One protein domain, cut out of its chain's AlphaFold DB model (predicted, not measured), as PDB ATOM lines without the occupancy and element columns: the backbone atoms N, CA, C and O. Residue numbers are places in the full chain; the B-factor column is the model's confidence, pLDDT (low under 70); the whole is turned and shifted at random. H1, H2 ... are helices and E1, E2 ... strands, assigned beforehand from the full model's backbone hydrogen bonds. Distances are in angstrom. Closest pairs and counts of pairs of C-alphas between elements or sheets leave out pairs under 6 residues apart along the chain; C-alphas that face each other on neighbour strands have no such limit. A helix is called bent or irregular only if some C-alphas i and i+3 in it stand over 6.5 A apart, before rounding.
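AT A GLANCE: This is residues 20 to 133 of the 161 residues of an uncharacterized protein of Thiohalocapsa marina (UniProt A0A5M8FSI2). A strongly twisted sheet of five strands is covered on one face by the bent helix H2, while the helix H1 lies beside the strands and packs on the second arm of H2. The hairpin of E3 and E4 bends and reaches away from H1. The printed part has 114 residues, with two named helices and five named strands in the order H1 E1 E2 E3 E4 E5 H2; the sheet, in strand order E1 E2 E3 E4 E5, is antiparallel throughout, and the class is mixed. It is compact, with a radius of gyration of the C-alphas of 14.5 A and spans of 45 by 34 by 25 A.

HOW THE PARTS SIT: E1, residues 41 to 45, E2, 50 to 54, E3, 59 to 70, E4, 73 to 83, and E5, 97 to 103, form a meander, each strand the antiparallel neighbour of the one before. Within hydrogen-bond range are N 43 and O 52 at 2.8 A, N 51 and O 62 at 2.8 A, N 61 and O 80 at 2.8 A, and N 81 and O 102 at 2.9 A. E3 bends by 96 degrees at residue 65. H2, residues 109 to 129, was assigned as one helix by its hydrogen bonds but is bent, with C-alphas 117 and 120 6.5 A apart; its arms are H2a, 109 to 117, and H2b, 120 to 129. H2a is on the sheet at a height of 9.3 A. The closest C-alphas of E1 and H2b, Ile 45 and Ala 122, are 5.5 A apart. H1, residues 23 to 35, touches H2b, closest at the C-alphas of Leu 25 and Pro 120, 6.1 A. In H1, H2a and H2b every O i to N i+4 pair is within hydrogen-bond range.

IN THESE COORDINATES: H1 begins at C-alpha 23 (284.034, 217.827, 227.059) and is 18.5 A long. E3 measures 23.3 A, E4 24.9 A and E5 18.8 A. H2b ends at C-alpha 129 (296.014, 207.545, 241.945).

THE WHOLE: The farthest C-alphas, Asp 72 and Asp 91, are 47.5 A apart. The printed part has no cut; the link E4 to E5 is long, and residues 130 to 133 are under pLDDT 70.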
ATOM      1  N   ARG A  20     274.732 221.226 229.820       93.75
ATOM      2  CA  ARG A  20     275.939 220.762 229.141       93.75
ATOM      3  C   ARG A  20     277.057 220.556 230.144       93.75
ATOM      4  O   ARG A  20     277.279 221.382 231.026       93.75
ATOM      5  N   ILE A  21     277.786 219.465 229.971       94.19
ATOM      6  CA  ILE A  21     279.032 219.193 230.678       94.19
ATOM      7  C   ILE A  21     280.195 219.489 229.736       94.19
ATOM      8  O   ILE A  21     280.144 219.234 228.528       94.19
ATOM      9  N   ARG A  22     281.270 220.052 230.285       94.75
ATOM     10  CA  ARG A  22     282.474 220.292 229.499       94.75
ATOM     11  C   ARG A  22     283.035 218.969 228.981       94.75
ATOM     12  O   ARG A  22     283.080 217.966 229.696       94.75
ATOM     13  N   ALA A  23     283.504 218.998 227.740       95.31
ATOM     14  CA  ALA A  23     284.034 217.827 227.059       95.31
ATOM     15  C   ALA A  23     285.189 217.169 227.819       95.31
ATOM     16  O   ALA A  23     285.276 215.947 227.885       95.31
ATOM     17  N   ASP A  24     286.057 217.980 228.425       95.44
ATOM     18  CA  ASP A  24     287.226 217.504 229.152       95.44
ATOM     19  C   ASP A  24     286.829 216.679 230.385       95.44
ATOM     20  O   ASP A  24     287.350 215.582 230.574       95.44
ATOM     21  N   LEU A  25     285.846 217.145 231.162       96.31
ATOM     22  CA  LEU A  25     285.310 216.396 232.298       96.31
ATOM     23  C   LEU A  25     284.649 215.093 231.843       96.31
ATOM     24  O   LEU A  25     284.949 214.028 232.381       96.31
ATOM     25  N   PHE A  26     283.799 215.159 230.815       96.25
ATOM     26  CA  PHE A  26     283.146 213.972 230.265       96.25
ATOM     27  C   PHE A  26     284.167 212.924 229.801       96.25
ATOM     28  O   PHE A  26     284.067 211.756 230.173       96.25
ATOM     29  N   ASN A  27     285.183 213.336 229.041       95.69
ATOM     30  CA  ASN A  27     286.219 212.438 228.536       95.69
ATOM     31  C   ASN A  27     287.017 211.800 229.690       95.69
ATOM     32  O   ASN A  27     287.323 210.610 229.633       95.69
ATOM     33  N   ARG A  28     287.299 212.544 230.771       95.44
ATOM     34  CA  ARG A  28     287.940 211.991 231.977       95.44
ATOM     35  C   ARG A  28     287.051 210.971 232.698       95.44
ATOM     36  O   ARG A  28     287.551 209.921 233.100       95.44
ATOM     37  N   CYS A  29     285.741 211.207 232.784       95.31
ATOM     38  CA  CYS A  29     284.783 210.215 233.290       95.31
ATOM     39  C   CYS A  29     284.773 208.940 232.427       95.31
ATOM     40  O   CYS A  29     284.782 207.832 232.964       95.31
ATOM     41  N   ARG A  30     284.823 209.076 231.094       94.12
ATOM     42  CA  ARG A  30     284.918 207.930 230.168       94.12
ATOM     43  C   ARG A  30     286.213 207.153 230.335       94.12
ATOM     44  O   ARG A  30     286.184 205.927 230.331       94.12
ATOM     45  N   LEU A  31     287.326 207.850 230.537       93.00
ATOM     46  CA  LEU A  31     288.617 207.225 230.803       93.00
ATOM     47  C   LEU A  31     288.623 206.455 232.132       93.00
ATOM     48  O   LEU A  31     289.229 205.390 232.221       93.00
ATOM     49  N   LEU A  32     287.946 206.964 233.167       91.25
ATOM     50  CA  LEU A  32     287.754 206.216 234.413       91.25
ATOM     51  C   LEU A  32     286.931 204.944 234.182       91.25
ATOM     52  O   LEU A  32     287.338 203.874 234.635       91.25
ATOM     53  N   LEU A  33     285.812 205.046 233.459       91.00
ATOM     54  CA  LEU A  33     284.974 203.893 233.112       91.00
ATOM     55  C   LEU A  33     285.753 202.838 232.326       91.00
ATOM     56  O   LEU A  33     285.699 201.665 232.678       91.00
ATOM     57  N   SER A  34     286.533 203.237 231.317       89.06
ATOM     58  CA  SER A  34     287.296 202.298 230.482       89.06
ATOM     59  C   SER A  34     288.392 201.552 231.252       89.06
ATOM     60  O   SER A  34     288.893 200.535 230.783       89.06
ATOM     61  N   ARG A  35     288.800 202.066 232.420       86.44
ATOM     62  CA  ARG A  35     289.754 201.420 233.339       86.44
ATOM     63  C   ARG A  35     289.065 200.535 234.382       86.44
ATOM     64  O   ARG A  35     289.745 199.788 235.089       86.44
ATOM     65  N   SER A  36     287.742 200.625 234.501       83.00
ATOM     66  CA  SER A  36     286.944 199.800 235.400       83.00
ATOM     67  C   SER A  36     286.649 198.442 234.780       83.00
ATOM     68  O   SER A  36     286.450 198.311 233.578       83.00
ATOM     69  N   ARG A  37     286.593 197.411 235.625       79.38
ATOM     70  CA  ARG A  37     286.064 196.089 235.243       79.38
ATOM     71  C   ARG A  37     284.546 196.003 235.406       79.38
ATOM     72  O   ARG A  37     283.953 194.991 235.057       79.38
ATOM     73  N   LEU A  38     283.944 197.029 236.000       81.94
ATOM     74  CA  LEU A  38     282.512 197.147 236.223       81.94
ATOM     75  C   LEU A  38     281.935 198.161 235.236       81.94
ATOM     76  O   LEU A  38     282.644 199.054 234.777       81.94
ATOM     77  N   ALA A  39     280.632 198.066 234.980       86.88
ATOM     78  CA  ALA A  39     279.910 199.044 234.166       86.88
ATOM     79  C   ALA A  39     279.839 200.440 234.817       86.88
ATOM     80  O   ALA A  39     279.357 201.383 234.201       86.88
ATOM     81  N   HIS A  40     280.327 200.590 236.050       90.88
ATOM     82  CA  HIS A  40     280.318 201.840 236.796       90.88
ATOM     83  C   HIS A  40     281.626 202.087 237.550       90.88
ATOM     84  O   HIS A  40     282.457 201.191 237.745       90.88
ATOM     85  N   VAL A  41     281.802 203.333 237.991       91.38
ATOM     86  CA  VAL A  41     282.908 203.778 238.847       91.38
ATOM     87  C   VAL A  41     282.369 204.620 239.993       91.38
ATOM     88  O   VAL A  41     281.593 205.551 239.793       91.38
ATOM     89  N   PHE A  42     282.842 204.317 241.197       92.38
ATOM     90  CA  PHE A  42     282.603 205.112 242.393       92.38
ATOM     91  C   PHE A  42     283.662 206.210 242.529       92.38
ATOM     92  O   PHE A  42     284.855 205.912 242.627       92.38
ATOM     93  N   VAL A  43     283.230 207.471 242.574       94.06
ATOM     94  CA  VAL A  43     284.095 208.648 242.737       94.06
ATOM     95  C   VAL A  43     283.661 209.438 243.976       94.06
ATOM     96  O   VAL A  43     282.675 210.171 243.932       94.06
ATOM     97  N   PRO A  44     284.378 209.306 245.105       94.44
ATOM     98  CA  PRO A  44     284.099 210.099 246.299       94.44
ATOM     99  C   PRO A  44     284.412 211.587 246.077       94.44
ATOM    100  O   PRO A  44     285.554 211.942 245.781       94.44
ATOM    101  N   ILE A  45     283.429 212.461 246.293       95.19
ATOM    102  CA  ILE A  45     283.564 213.923 246.250       95.19
ATOM    103  C   ILE A  45     283.663 214.441 247.689       95.19
ATOM    104  O   ILE A  45     282.684 214.858 248.310       95.19
ATOM    105  N   ARG A  46     284.877 214.394 248.245       90.56
ATOM    106  CA  ARG A  46     285.112 214.675 249.672       90.56
ATOM    107  C   ARG A  46     284.718 216.091 250.096       90.56
ATOM    108  O   ARG A  46     284.220 216.250 251.201       90.56
ATOM    109  N   GLY A  47     284.872 217.090 249.222       90.12
ATOM    110  CA  GLY A  47     284.489 218.482 249.505       90.12
ATOM    111  C   GLY A  47     282.979 218.712 249.666       90.12
ATOM    112  O   GLY A  47     282.558 219.796 250.068       90.12
ATOM    113  N   MET A  48     282.159 217.705 249.353       93.69
ATOM    114  CA  MET A  48     280.702 217.754 249.494       93.69
ATOM    115  C   MET A  48     280.139 216.607 250.335       93.69
ATOM    116  O   MET A  48     278.939 216.580 250.543       93.69
ATOM    117  N   GLN A  49     280.971 215.667 250.800       92.00
ATOM    118  CA  GLN A  49     280.527 214.385 251.374       92.00
ATOM    119  C   GLN A  49     279.642 213.559 250.425       92.00
ATOM    120  O   GLN A  49     278.832 212.738 250.845       92.00
ATOM    121  N   PHE A  50     279.812 213.742 249.117       95.00
ATOM    122  CA  PHE A  50     279.021 213.035 248.115       95.00
ATOM    123  C   PHE A  50     279.788 211.836 247.563       95.00
ATOM    124  O   PHE A  50     281.022 211.801 247.542       95.00
ATOM    125  N   LEU A  51     279.044 210.874 247.039       95.12
ATOM    126  CA  LEU A  51     279.551 209.825 246.176       95.12
ATOM    127  C   LEU A  51     278.949 210.006 244.785       95.12
ATOM    128  O   LEU A  51     277.738 209.895 244.617       95.12
ATOM    129  N   ALA A  52     279.795 210.239 243.782       96.44
ATOM    130  CA  ALA A  52     279.359 210.115 242.402       96.44
ATOM    131  C   ALA A  52     279.457 208.651 241.965       96.44
ATOM    132  O   ALA A  52     280.489 208.001 242.171       96.44
ATOM    133  N   VAL A  53     278.406 208.141 241.334       95.50
ATOM    134  CA  VAL A  53     278.430 206.862 240.629       95.50
ATOM    135  C   VAL A  53     278.332 207.140 239.142       95.50
ATOM    136  O   VAL A  53     277.296 207.567 238.644       95.50
ATOM    137  N   ILE A  54     279.445 206.950 238.446       95.44
ATOM    138  CA  ILE A  54     279.561 207.214 237.014       95.44
ATOM    139  C   ILE A  54     279.227 205.928 236.270       95.44
ATOM    140  O   ILE A  54     279.807 204.888 236.572       95.44
ATOM    141  N   THR A  55     278.343 206.019 235.284       94.69
ATOM    142  CA  THR A  55     277.932 204.937 234.378       94.69
ATOM    143  C   THR A  55     278.034 205.418 232.916       94.69
ATOM    144  O   THR A  55     278.387 206.582 232.676       94.69
ATOM    145  N   PRO A  56     277.778 204.563 231.905       93.12
ATOM    146  CA  PRO A  56     277.896 204.953 230.507       93.12
ATOM    147  C   PRO A  56     276.858 205.976 230.031       93.12
ATOM    148  O   PRO A  56     277.092 206.616 229.012       93.12
ATOM    149  N   ASP A  57     275.745 206.167 230.712       93.94
ATOM    150  CA  ASP A  57     274.661 207.054 230.274       93.94
ATOM    151  C   ASP A  57     274.264 208.078 231.343       93.94
ATOM    152  O   ASP A  57     273.702 209.127 231.011       93.94
ATOM    153  N   GLU A  58     274.638 207.835 232.602       96.12
ATOM    154  CA  GLU A  58     274.342 208.730 233.714       96.12
ATOM    155  C   GLU A  58     275.476 208.879 234.745       96.12
ATOM    156  O   GLU A  58     276.355 208.027 234.895       96.12
ATOM    157  N   VAL A  59     275.438 209.981 235.494       97.44
ATOM    158  CA  VAL A  59     276.192 210.170 236.740       97.44
ATOM    159  C   VAL A  59     275.199 210.411 237.866       97.44
ATOM    160  O   VAL A  59     274.442 211.379 237.831       97.44
ATOM    161  N   LEU A  60     275.219 209.544 238.874       96.81
ATOM    162  CA  LEU A  60     274.378 209.647 240.062       96.81
ATOM    163  C   LEU A  60     275.148 210.341 241.174       96.81
ATOM    164  O   LEU A  60     276.256 209.923 241.493       96.81
ATOM    165  N   PHE A  61     274.557 211.358 241.790       96.56
ATOM    166  CA  PHE A  61     275.128 212.039 242.943       96.56
ATOM    167  C   PHE A  61     274.358 211.638 244.186       96.56
ATOM    168  O   PHE A  61     273.188 211.975 244.371       96.56
ATOM    169  N   VAL A  62     275.047 210.868 245.012       94.56
ATOM    170  CA  VAL A  62     274.522 210.288 246.233       94.56
ATOM    171  C   VAL A  62     275.078 211.081 247.395       94.56
ATOM    172  O   VAL A  62     276.292 211.282 247.485       94.56
ATOM    173  N   ASP A  63     274.203 211.502 248.292       89.75
ATOM    174  CA  ASP A  63     274.632 212.051 249.567       89.75
ATOM    175  C   ASP A  63     275.037 210.896 250.490       89.75
ATOM    176  O   ASP A  63     274.313 209.908 250.635       89.75
ATOM    177  N   SER A  64     276.238 210.975 251.065       84.06
ATOM    178  CA  SER A  64     276.727 209.917 251.951       84.06
ATOM    179  C   SER A  64     275.983 209.878 253.284       84.06
ATOM    180  O   SER A  64     276.019 208.836 253.935       84.06
ATOM    181  N   GLU A  65     275.322 210.972 253.670       85.44
ATOM    182  CA  GLU A  65     274.581 211.098 254.928       85.44
ATOM    183  C   GLU A  65     273.087 210.784 254.764       85.44
ATOM    184  O   GLU A  65     272.429 210.381 255.723       85.44
ATOM    185  N   ALA A  66     272.547 210.896 253.548       86.94
ATOM    186  CA  ALA A  66     271.144 210.607 253.281       86.94
ATOM    187  C   ALA A  66     270.905 209.097 253.118       86.94
ATOM    188  O   ALA A  66     271.365 208.480 252.151       86.94
ATOM    189  N   TYR A  67     270.146 208.505 254.041       87.19
ATOM    190  CA  TYR A  67     269.836 207.075 254.073       87.19
ATOM    191  C   TYR A  67     268.325 206.833 254.095       87.19
ATOM    192  O   TYR A  67     267.592 207.510 254.811       87.19
ATOM    193  N   ALA A  68     267.867 205.848 253.328       85.75
ATOM    194  CA  ALA A  68     266.480 205.407 253.284       85.75
ATOM    195  C   ALA A  68     266.394 203.896 253.541       85.75
ATOM    196  O   ALA A  68     267.326 203.143 253.244       85.75
ATOM    197  N   VAL A  69     265.258 203.464 254.088       83.00
ATOM    198  CA  VAL A  69     264.928 202.057 254.339       83.00
ATOM    199  C   VAL A  69     263.575 201.759 253.703       83.00
ATOM    200  O   VAL A  69     262.633 202.532 253.868       83.00
ATOM    201  N   ARG A  70     263.472 200.640 252.981       77.69
ATOM    202  CA  ARG A  70     262.219 200.137 252.412       77.69
ATOM    203  C   ARG A  70     262.135 198.623 252.569       77.69
ATOM    204  O   ARG A  70     262.896 197.892 251.936       77.69
ATOM    205  N   GLY A  71     261.169 198.160 253.361       81.19
ATOM    206  CA  GLY A  71     261.122 196.758 253.784       81.19
ATOM    207  C   GLY A  71     262.430 196.394 254.489       81.19
ATOM    208  O   GLY A  71     262.883 197.139 255.353       81.19
ATOM    209  N   ASP A  72     263.075 195.320 254.038       81.19
ATOM    210  CA  ASP A  72     264.366 194.862 254.571       81.19
ATOM    211  C   ASP A  72     265.587 195.480 253.856       81.19
ATOM    212  O   ASP A  72     266.732 195.123 254.142       81.19
ATOM    213  N   GLU A  73     265.379 196.397 252.902       80.19
ATOM    214  CA  GLU A  73     266.461 197.023 252.137       80.19
ATOM    215  C   GLU A  73     266.774 198.434 252.646       80.19
ATOM    216  O   GLU A  73     265.936 199.333 252.587       80.19
ATOM    217  N   GLY A  74     268.013 198.652 253.088       84.44
ATOM    218  CA  GLY A  74     268.563 199.974 253.388       84.44
ATOM    219  C   GLY A  74     269.572 200.437 252.332       84.44
ATOM    220  O   GLY A  74     270.254 199.625 251.701       84.44
ATOM    221  N   GLY A  75     269.682 201.748 252.120       87.94
ATOM    222  CA  GLY A  75     270.499 202.311 251.048       87.94
ATOM    223  C   GLY A  75     270.596 203.830 251.092       87.94
ATOM    224  O   GLY A  75     269.807 204.503 251.747       87.94
ATOM    225  N   ARG A  76     271.578 204.385 250.379       92.00
ATOM    226  CA  ARG A  76     271.782 205.843 250.327       92.00
ATOM    227  C   ARG A  76     270.924 206.501 249.261       92.00
ATOM    228  O   ARG A  76     270.586 205.863 248.270       92.00
ATOM    229  N   MET A  77     270.614 207.777 249.427       92.31
ATOM    230  CA  MET A  77     269.705 208.487 248.532       92.31
ATOM    231  C   MET A  77     270.439 209.248 247.423       92.31
ATOM    232  O   MET A  77     271.439 209.928 247.657       92.31
ATOM    233  N   ILE A  78     269.922 209.142 246.199       94.62
ATOM    234  CA  ILE A  78     270.339 209.955 245.057       94.62
ATOM    235  C   ILE A  78     269.654 211.317 245.187       94.62
ATOM    236  O   ILE A  78     268.429 211.389 245.196       94.62
ATOM    237  N   LEU A  79     270.437 212.392 245.259       93.38
ATOM    238  CA  LEU A  79     269.905 213.761 245.325       93.38
ATOM    239  C   LEU A  79     269.780 214.409 243.948       93.38
ATOM    240  O   LEU A  79     268.883 215.219 243.702       93.38
ATOM    241  N   LEU A  80     270.697 214.058 243.048       95.19
ATOM    242  CA  LEU A  80     270.793 214.631 241.714       95.19
ATOM    243  C   LEU A  80     271.343 213.582 240.748       95.19
ATOM    244  O   LEU A  80     272.192 212.772 241.122       95.19
ATOM    245  N   ALA A  81     270.887 213.596 239.500       97.00
ATOM    246  CA  ALA A  81     271.487 212.803 238.433       97.00
ATOM    247  C   ALA A  81     271.764 213.659 237.198       97.00
ATOM    248  O   ALA A  81     270.972 214.524 236.838       97.00
ATOM    249  N   TRP A  82     272.878 213.389 236.525       97.25
ATOM    250  CA  TRP A  82     273.075 213.800 235.138       97.25
ATOM    251  C   TRP A  82     272.741 212.612 234.253       97.25
ATOM    252  O   TRP A  82     273.437 211.605 234.324       97.25
ATOM    253  N   GLN A  83     271.687 212.705 233.454       97.06
ATOM    254  CA  GLN A  83     271.193 211.632 232.593       97.06
ATOM    255  C   GLN A  83     271.384 211.965 231.119       97.06
ATOM    256  O   GLN A  83     271.684 213.105 230.757       97.06
ATOM    257  N   ARG A  84     271.172 210.959 230.259       94.69
ATOM    258  CA  ARG A  84     271.228 211.097 228.795       94.69
ATOM    259  C   ARG A  84     272.550 211.712 228.325       94.69
ATOM    260  O   ARG A  84     272.586 212.482 227.364       94.69
ATOM    261  N   LEU A  85     273.642 211.380 229.015       91.88
ATOM    262  CA  LEU A  85     274.963 211.905 228.701       91.88
ATOM    263  C   LEU A  85     275.351 211.497 227.281       91.88
ATOM    264  O   LEU A  85     275.444 210.308 226.986       91.88
ATOM    265  N   ALA A  86     275.626 212.488 226.432       89.75
ATOM    266  CA  ALA A  86     275.942 212.282 225.017       89.75
ATOM    267  C   ALA A  86     274.822 211.575 224.225       89.75
ATOM    268  O   ALA A  86     275.108 210.858 223.270       89.75
ATOM    269  N   ALA A  87     273.555 211.777 224.607       88.81
ATOM    270  CA  ALA A  87     272.421 211.308 223.808       88.81
ATOM    271  C   ALA A  87     272.314 212.038 222.457       88.81
ATOM    272  O   ALA A  87     271.745 211.497 221.512       88.81
ATOM    273  N   GLU A  88     272.862 213.252 222.363       88.62
ATOM    274  CA  GLU A  88     273.006 213.977 221.101       88.62
ATOM    275  C   GLU A  88     274.379 213.695 220.469       88.62
ATOM    276  O   GLU A  88     275.382 213.602 221.191       88.62
ATOM    277  N   PRO A  89     274.451 213.596 219.128       84.62
ATOM    278  CA  PRO A  89     275.718 213.467 218.427       84.62
ATOM    279  C   PRO A  89     276.610 214.686 218.682       84.62
ATOM    280  O   PRO A  89     276.148 215.798 218.936       84.62
ATOM    281  N   ARG A  90     277.922 214.460 218.619       89.00
ATOM    282  CA  ARG A  90     278.940 215.493 218.816       89.00
ATOM    283  C   ARG A  90     279.861 215.520 217.612       89.00
ATOM    284  O   ARG A  90     280.418 214.487 217.253       89.00
ATOM    285  N   ASP A  91     280.111 216.711 217.091       87.19
ATOM    286  CA  ASP A  91     281.003 216.898 215.941       87.19
ATOM    287  C   ASP A  91     282.491 216.821 216.321       87.19
ATOM    288  O   ASP A  91     283.363 216.719 215.462       87.19
ATOM    289  N   SER A  92     282.811 216.893 217.620       91.50
ATOM    290  CA  SER A  92     284.189 216.888 218.118       91.50
ATOM    291  C   SER A  92     284.307 216.365 219.551       91.50
ATOM    292  O   SER A  92     283.431 216.571 220.399       91.50
ATOM    293  N   LEU A  93     285.468 215.778 219.861       89.56
ATOM    294  CA  LEU A  93     285.862 215.370 221.213       89.56
ATOM    295  C   LEU A  93     286.002 216.538 222.197       89.56
ATOM    296  O   LEU A  93     285.990 216.289 223.404       89.56
ATOM    297  N   THR A  94     286.119 217.779 221.716       93.81
ATOM    298  CA  THR A  94     286.210 218.998 222.540       93.81
ATOM    299  C   THR A  94     284.888 219.758 222.647       93.81
ATOM    300  O   THR A  94     284.766 220.643 223.496       93.81
ATOM    301  N   ALA A  95     283.877 219.394 221.849       93.81
ATOM    302  CA  ALA A  95     282.551 219.998 221.929       93.81
ATOM    303  C   ALA A  95     281.863 219.617 223.255       93.81
ATOM    304  O   ALA A  95     281.932 218.441 223.631       93.81
ATOM    305  N   PRO A  96     281.203 220.555 223.965       94.31
ATOM    306  CA  PRO A  96     280.439 220.249 225.174       94.31
ATOM    307  C   PRO A  96     279.408 219.144 224.942       94.31
ATOM    308  O   PRO A  96     278.829 219.038 223.862       94.31
ATOM    309  N   VAL A  97     279.161 218.339 225.970       95.19
ATOM    310  CA  VAL A  97     278.268 217.177 225.894       95.19
ATOM    311  C   VAL A  97     276.922 217.546 226.490       95.19
ATOM    312  O   VAL A  97     276.887 218.100 227.589       95.19
ATOM    313  N   SER A  98     275.834 217.253 225.783       95.62
ATOM    314  CA  SER A  98     274.483 217.439 226.307       95.62
ATOM    315  C   SER A  98     274.178 216.435 227.418       95.62
ATOM    316  O   SER A  98     274.714 215.319 227.455       95.62
ATOM    317  N   MET A  99     273.343 216.872 228.352       96.06
ATOM    318  CA  MET A  99     272.833 216.064 229.448       96.06
ATOM    319  C   MET A  99     271.523 216.648 229.958       96.06
ATOM    320  O   MET A  99     271.263 217.840 229.796       96.06
ATOM    321  N   ASP A 100     270.776 215.831 230.681       96.75
ATOM    322  CA  ASP A 100     269.676 216.291 231.513       96.75
ATOM    323  C   ASP A 100     270.110 216.287 232.976       96.75
ATOM    324  O   ASP A 100     270.633 215.293 233.477       96.75
ATOM    325  N   VAL A 101     269.874 217.389 233.676       96.06
ATOM    326  CA  VAL A 101     270.046 217.499 235.121       96.06
ATOM    327  C   VAL A 101     268.706 217.193 235.770       96.06
ATOM    328  O   VAL A 101     267.741 217.928 235.578       96.06
ATOM    329  N   VAL A 102     268.649 216.104 236.529       96.12
ATOM    330  CA  VAL A 102     267.445 215.645 237.224       96.12
ATOM    331  C   VAL A 102     267.612 215.880 238.715       96.12
ATOM    332  O   VAL A 102     268.553 215.371 239.330       96.12
ATOM    333  N   HIS A 103     266.698 216.652 239.287       94.25
ATOM    334  CA  HIS A 103     266.658 217.003 240.699       94.25
ATOM    335  C   HIS A 103     265.596 216.168 241.414       94.25
ATOM    336  O   HIS A 103     264.430 216.162 241.015       94.25
ATOM    337  N   TYR A 104     266.000 215.512 242.500       92.44
ATOM    338  CA  TYR A 104     265.123 214.681 243.332       92.44
ATOM    339  C   TYR A 104     264.788 215.335 244.683       92.44
ATOM    340  O   TYR A 104     264.077 214.760 245.499       92.44
ATOM    341  N   HIS A 105     265.315 216.535 244.941       86.69
ATOM    342  CA  HIS A 105     265.091 217.289 246.174       86.69
ATOM    343  C   HIS A 105     264.923 218.789 245.860       86.69
ATOM    344  O   HIS A 105     265.511 219.261 244.878       86.69
ATOM    345  N   PRO A 106     264.148 219.558 246.650       81.81
ATOM    346  CA  PRO A 106     264.074 221.011 246.510       81.81
ATOM    347  C   PRO A 106     265.429 221.704 246.744       81.81
ATOM    348  O   PRO A 106     266.330 221.157 247.392       81.81
ATOM    349  N   ASP A 107     265.547 222.915 246.188       72.19
ATOM    350  CA  ASP A 107     266.633 223.892 246.387       72.19
ATOM    351  C   ASP A 107     268.054 223.443 245.990       72.19
ATOM    352  O   ASP A 107     269.065 223.945 246.480       72.19
ATOM    353  N   GLN A 108     268.159 222.523 245.027       78.25
ATOM    354  CA  GLN A 108     269.432 221.913 244.611       78.25
ATOM    355  C   GLN A 108     270.220 222.690 243.535       78.25
ATOM    356  O   GLN A 108     271.170 222.150 242.964       78.25
ATOM    357  N   GLU A 109     269.885 223.951 243.236       79.94
ATOM    358  CA  GLU A 109     270.652 224.740 242.254       79.94
ATOM    359  C   GLU A 109     272.094 224.977 242.739       79.94
ATOM    360  O   GLU A 109     273.065 224.792 241.997       79.94
ATOM    361  N   GLN A 110     272.253 225.294 244.027       87.12
ATOM    362  CA  GLN A 110     273.569 225.451 244.643       87.12
ATOM    363  C   GLN A 110     274.361 224.135 244.626       87.12
ATOM    364  O   GLN A 110     275.574 224.147 244.402       87.12
ATOM    365  N   THR A 111     273.686 222.998 244.812       90.81
ATOM    366  CA  THR A 111     274.298 221.666 244.716       90.81
ATOM    367  C   THR A 111     274.839 221.417 243.316       90.81
ATOM    368  O   THR A 111     276.011 221.072 243.177       90.81
ATOM    369  N   GLN A 112     274.046 221.677 242.274       91.62
ATOM    370  CA  GLN A 112     274.480 221.534 240.883       91.62
ATOM    371  C   GLN A 112     275.713 222.398 240.571       91.62
ATOM    372  O   GLN A 112     276.688 221.912 239.992       91.62
ATOM    373  N   ARG A 113     275.718 223.669 241.002       92.00
ATOM    374  CA  ARG A 113     276.870 224.574 240.822       92.00
ATOM    375  C   ARG A 113     278.126 224.056 241.525       92.00
ATOM    376  O   ARG A 113     279.209 224.072 240.942       92.00
ATOM    377  N   ARG A 114     277.997 223.562 242.760       94.38
ATOM    378  CA  ARG A 114     279.124 222.977 243.508       94.38
ATOM    379  C   ARG A 114     279.636 221.693 242.858       94.38
ATOM    380  O   ARG A 114     280.848 221.528 242.749       94.38
ATOM    381  N   LEU A 115     278.750 220.829 242.363       94.88
ATOM    382  CA  LEU A 115     279.126 219.599 241.659       94.88
ATOM    383  C   LEU A 115     279.967 219.885 240.412       94.88
ATOM    384  O   LEU A 115     280.973 219.211 240.190       94.88
ATOM    385  N   MET A 116     279.615 220.923 239.650       93.75
ATOM    386  CA  MET A 116     280.405 221.370 238.495       93.75
ATOM    387  C   MET A 116     281.835 221.793 238.863       93.75
ATOM    388  O   MET A 116     282.744 221.633 238.049       93.75
ATOM    389  N   ALA A 117     282.055 222.296 240.081       94.75
ATOM    390  CA  ALA A 117     283.375 222.695 240.571       94.75
ATOM    391  C   ALA A 117     284.155 221.548 241.243       94.75
ATOM    392  O   ALA A 117     285.382 221.488 241.138       94.75
ATOM    393  N   GLU A 118     283.466 220.641 241.938       96.75
ATOM    394  CA  GLU A 118     284.089 219.615 242.785       96.75
ATOM    395  C   GLU A 118     284.302 218.272 242.077       96.75
ATOM    396  O   GLU A 118     285.325 217.617 242.301       96.75
ATOM    397  N   LEU A 119     283.396 217.861 241.181       96.88
ATOM    398  CA  LEU A 119     283.539 216.598 240.452       96.88
ATOM    399  C   LEU A 119     284.837 216.528 239.621       96.88
ATOM    400  O   LEU A 119     285.505 215.494 239.708       96.88
ATOM    401  N   PRO A 120     285.262 217.575 238.874       96.69
ATOM    402  CA  PRO A 120     286.538 217.547 238.158       96.69
ATOM    403  C   PRO A 120     287.720 217.204 239.062       96.69
ATOM    404  O   PRO A 120     288.494 216.306 238.746       96.69
ATOM    405  N   LYS A 121     287.803 217.849 240.232       96.25
ATOM    406  CA  LYS A 121     288.886 217.635 241.201       96.25
ATOM    407  C   LYS A 121     288.906 216.190 241.700       96.25
ATOM    408  O   LYS A 121     289.969 215.582 241.812       96.25
ATOM    409  N   ALA A 122     287.731 215.630 241.991       95.94
ATOM    410  CA  ALA A 122     287.599 214.257 242.468       95.94
ATOM    411  C   ALA A 122     287.992 213.225 241.393       95.94
ATOM    412  O   ALA A 122     288.694 212.254 241.690       95.94
ATOM    413  N   VAL A 123     287.587 213.459 240.142       95.44
ATOM    414  CA  VAL A 123     287.955 212.633 238.982       95.44
ATOM    415  C   VAL A 123     289.465 212.676 238.734       95.44
ATOM    416  O   VAL A 123     290.088 211.621 238.595       95.44
ATOM    417  N   ASP A 124     290.072 213.863 238.750       94.44
ATOM    418  CA  ASP A 124     291.512 214.051 238.528       94.44
ATOM    419  C   ASP A 124     292.346 213.386 239.633       94.44
ATOM    420  O   ASP A 124     293.350 212.711 239.372       94.44
ATOM    421  N   LEU A 125     291.888 213.487 240.884       92.44
ATOM    422  CA  LEU A 125     292.510 212.799 242.010       92.44
ATOM    423  C   LEU A 125     292.452 211.274 241.850       92.44
ATOM    424  O   LEU A 125     293.418 210.582 242.169       92.44
ATOM    425  N   LEU A 126     291.339 210.726 241.358       90.50
ATOM    426  CA  LEU A 126     291.225 209.284 241.147       90.50
ATOM    427  C   LEU A 126     292.092 208.815 239.971       90.50
ATOM    428  O   LEU A 126     292.763 207.789 240.083       90.50
ATOM    429  N   LEU A 127     292.136 209.583 238.877       90.19
ATOM    430  CA  LEU A 127     292.981 209.295 237.717       90.19
ATOM    431  C   LEU A 127     294.475 209.326 238.059       90.19
ATOM    432  O   LEU A 127     295.206 208.452 237.597       90.19
ATOM    433  N   SER A 128     294.920 210.280 238.885       88.88
ATOM    434  CA  SER A 128     296.325 210.370 239.322       88.88
ATOM    435  C   SER A 128     296.737 209.231 240.262       88.88
ATOM    436  O   SER A 128     297.892 208.815 240.265       88.88
ATOM    437  N   ARG A 129     295.790 208.680 241.032       80.81
ATOM    438  CA  ARG A 129     296.014 207.545 241.945       80.81
ATOM    439  C   ARG A 129     295.944 206.176 241.278       80.81
ATOM    440  O   ARG A 129     296.286 205.189 241.926       80.81
ATOM    441  N   GLN A 130     295.493 206.092 240.029       65.50
ATOM    442  CA  GLN A 130     295.459 204.847 239.269       65.50
ATOM    443  C   GLN A 130     296.703 204.723 238.376       65.50
ATOM    444  O   GLN A 130     296.670 205.170 237.226       65.50
ATOM    445  N   PRO A 131     297.788 204.059 238.827       51.88
ATOM    446  CA  PRO A 131     298.719 203.462 237.879       51.88
ATOM    447  C   PRO A 131     297.972 202.381 237.077       51.88
ATOM    448  O   PRO A 131     296.957 201.860 237.539       51.88
ATOM    449  N   MET A 132     298.479 202.022 235.892       47.50
ATOM    450  CA  MET A 132     297.909 201.088 234.894       47.50
ATOM    451  C   MET A 132     297.472 199.681 235.393       47.50
ATOM    452  O   MET A 132     297.137 198.819 234.585       47.50
ATOM    453  N   LYS A 133     297.432 199.405 236.703       38.75
ATOM    454  CA  LYS A 133     296.950 198.159 237.308       38.75
ATOM    455  C   LYS A 133     295.917 198.411 238.423       38.75
ATOM    456  O   LYS A 133     296.247 198.513 239.598       38.75
TER     457      LYS A 133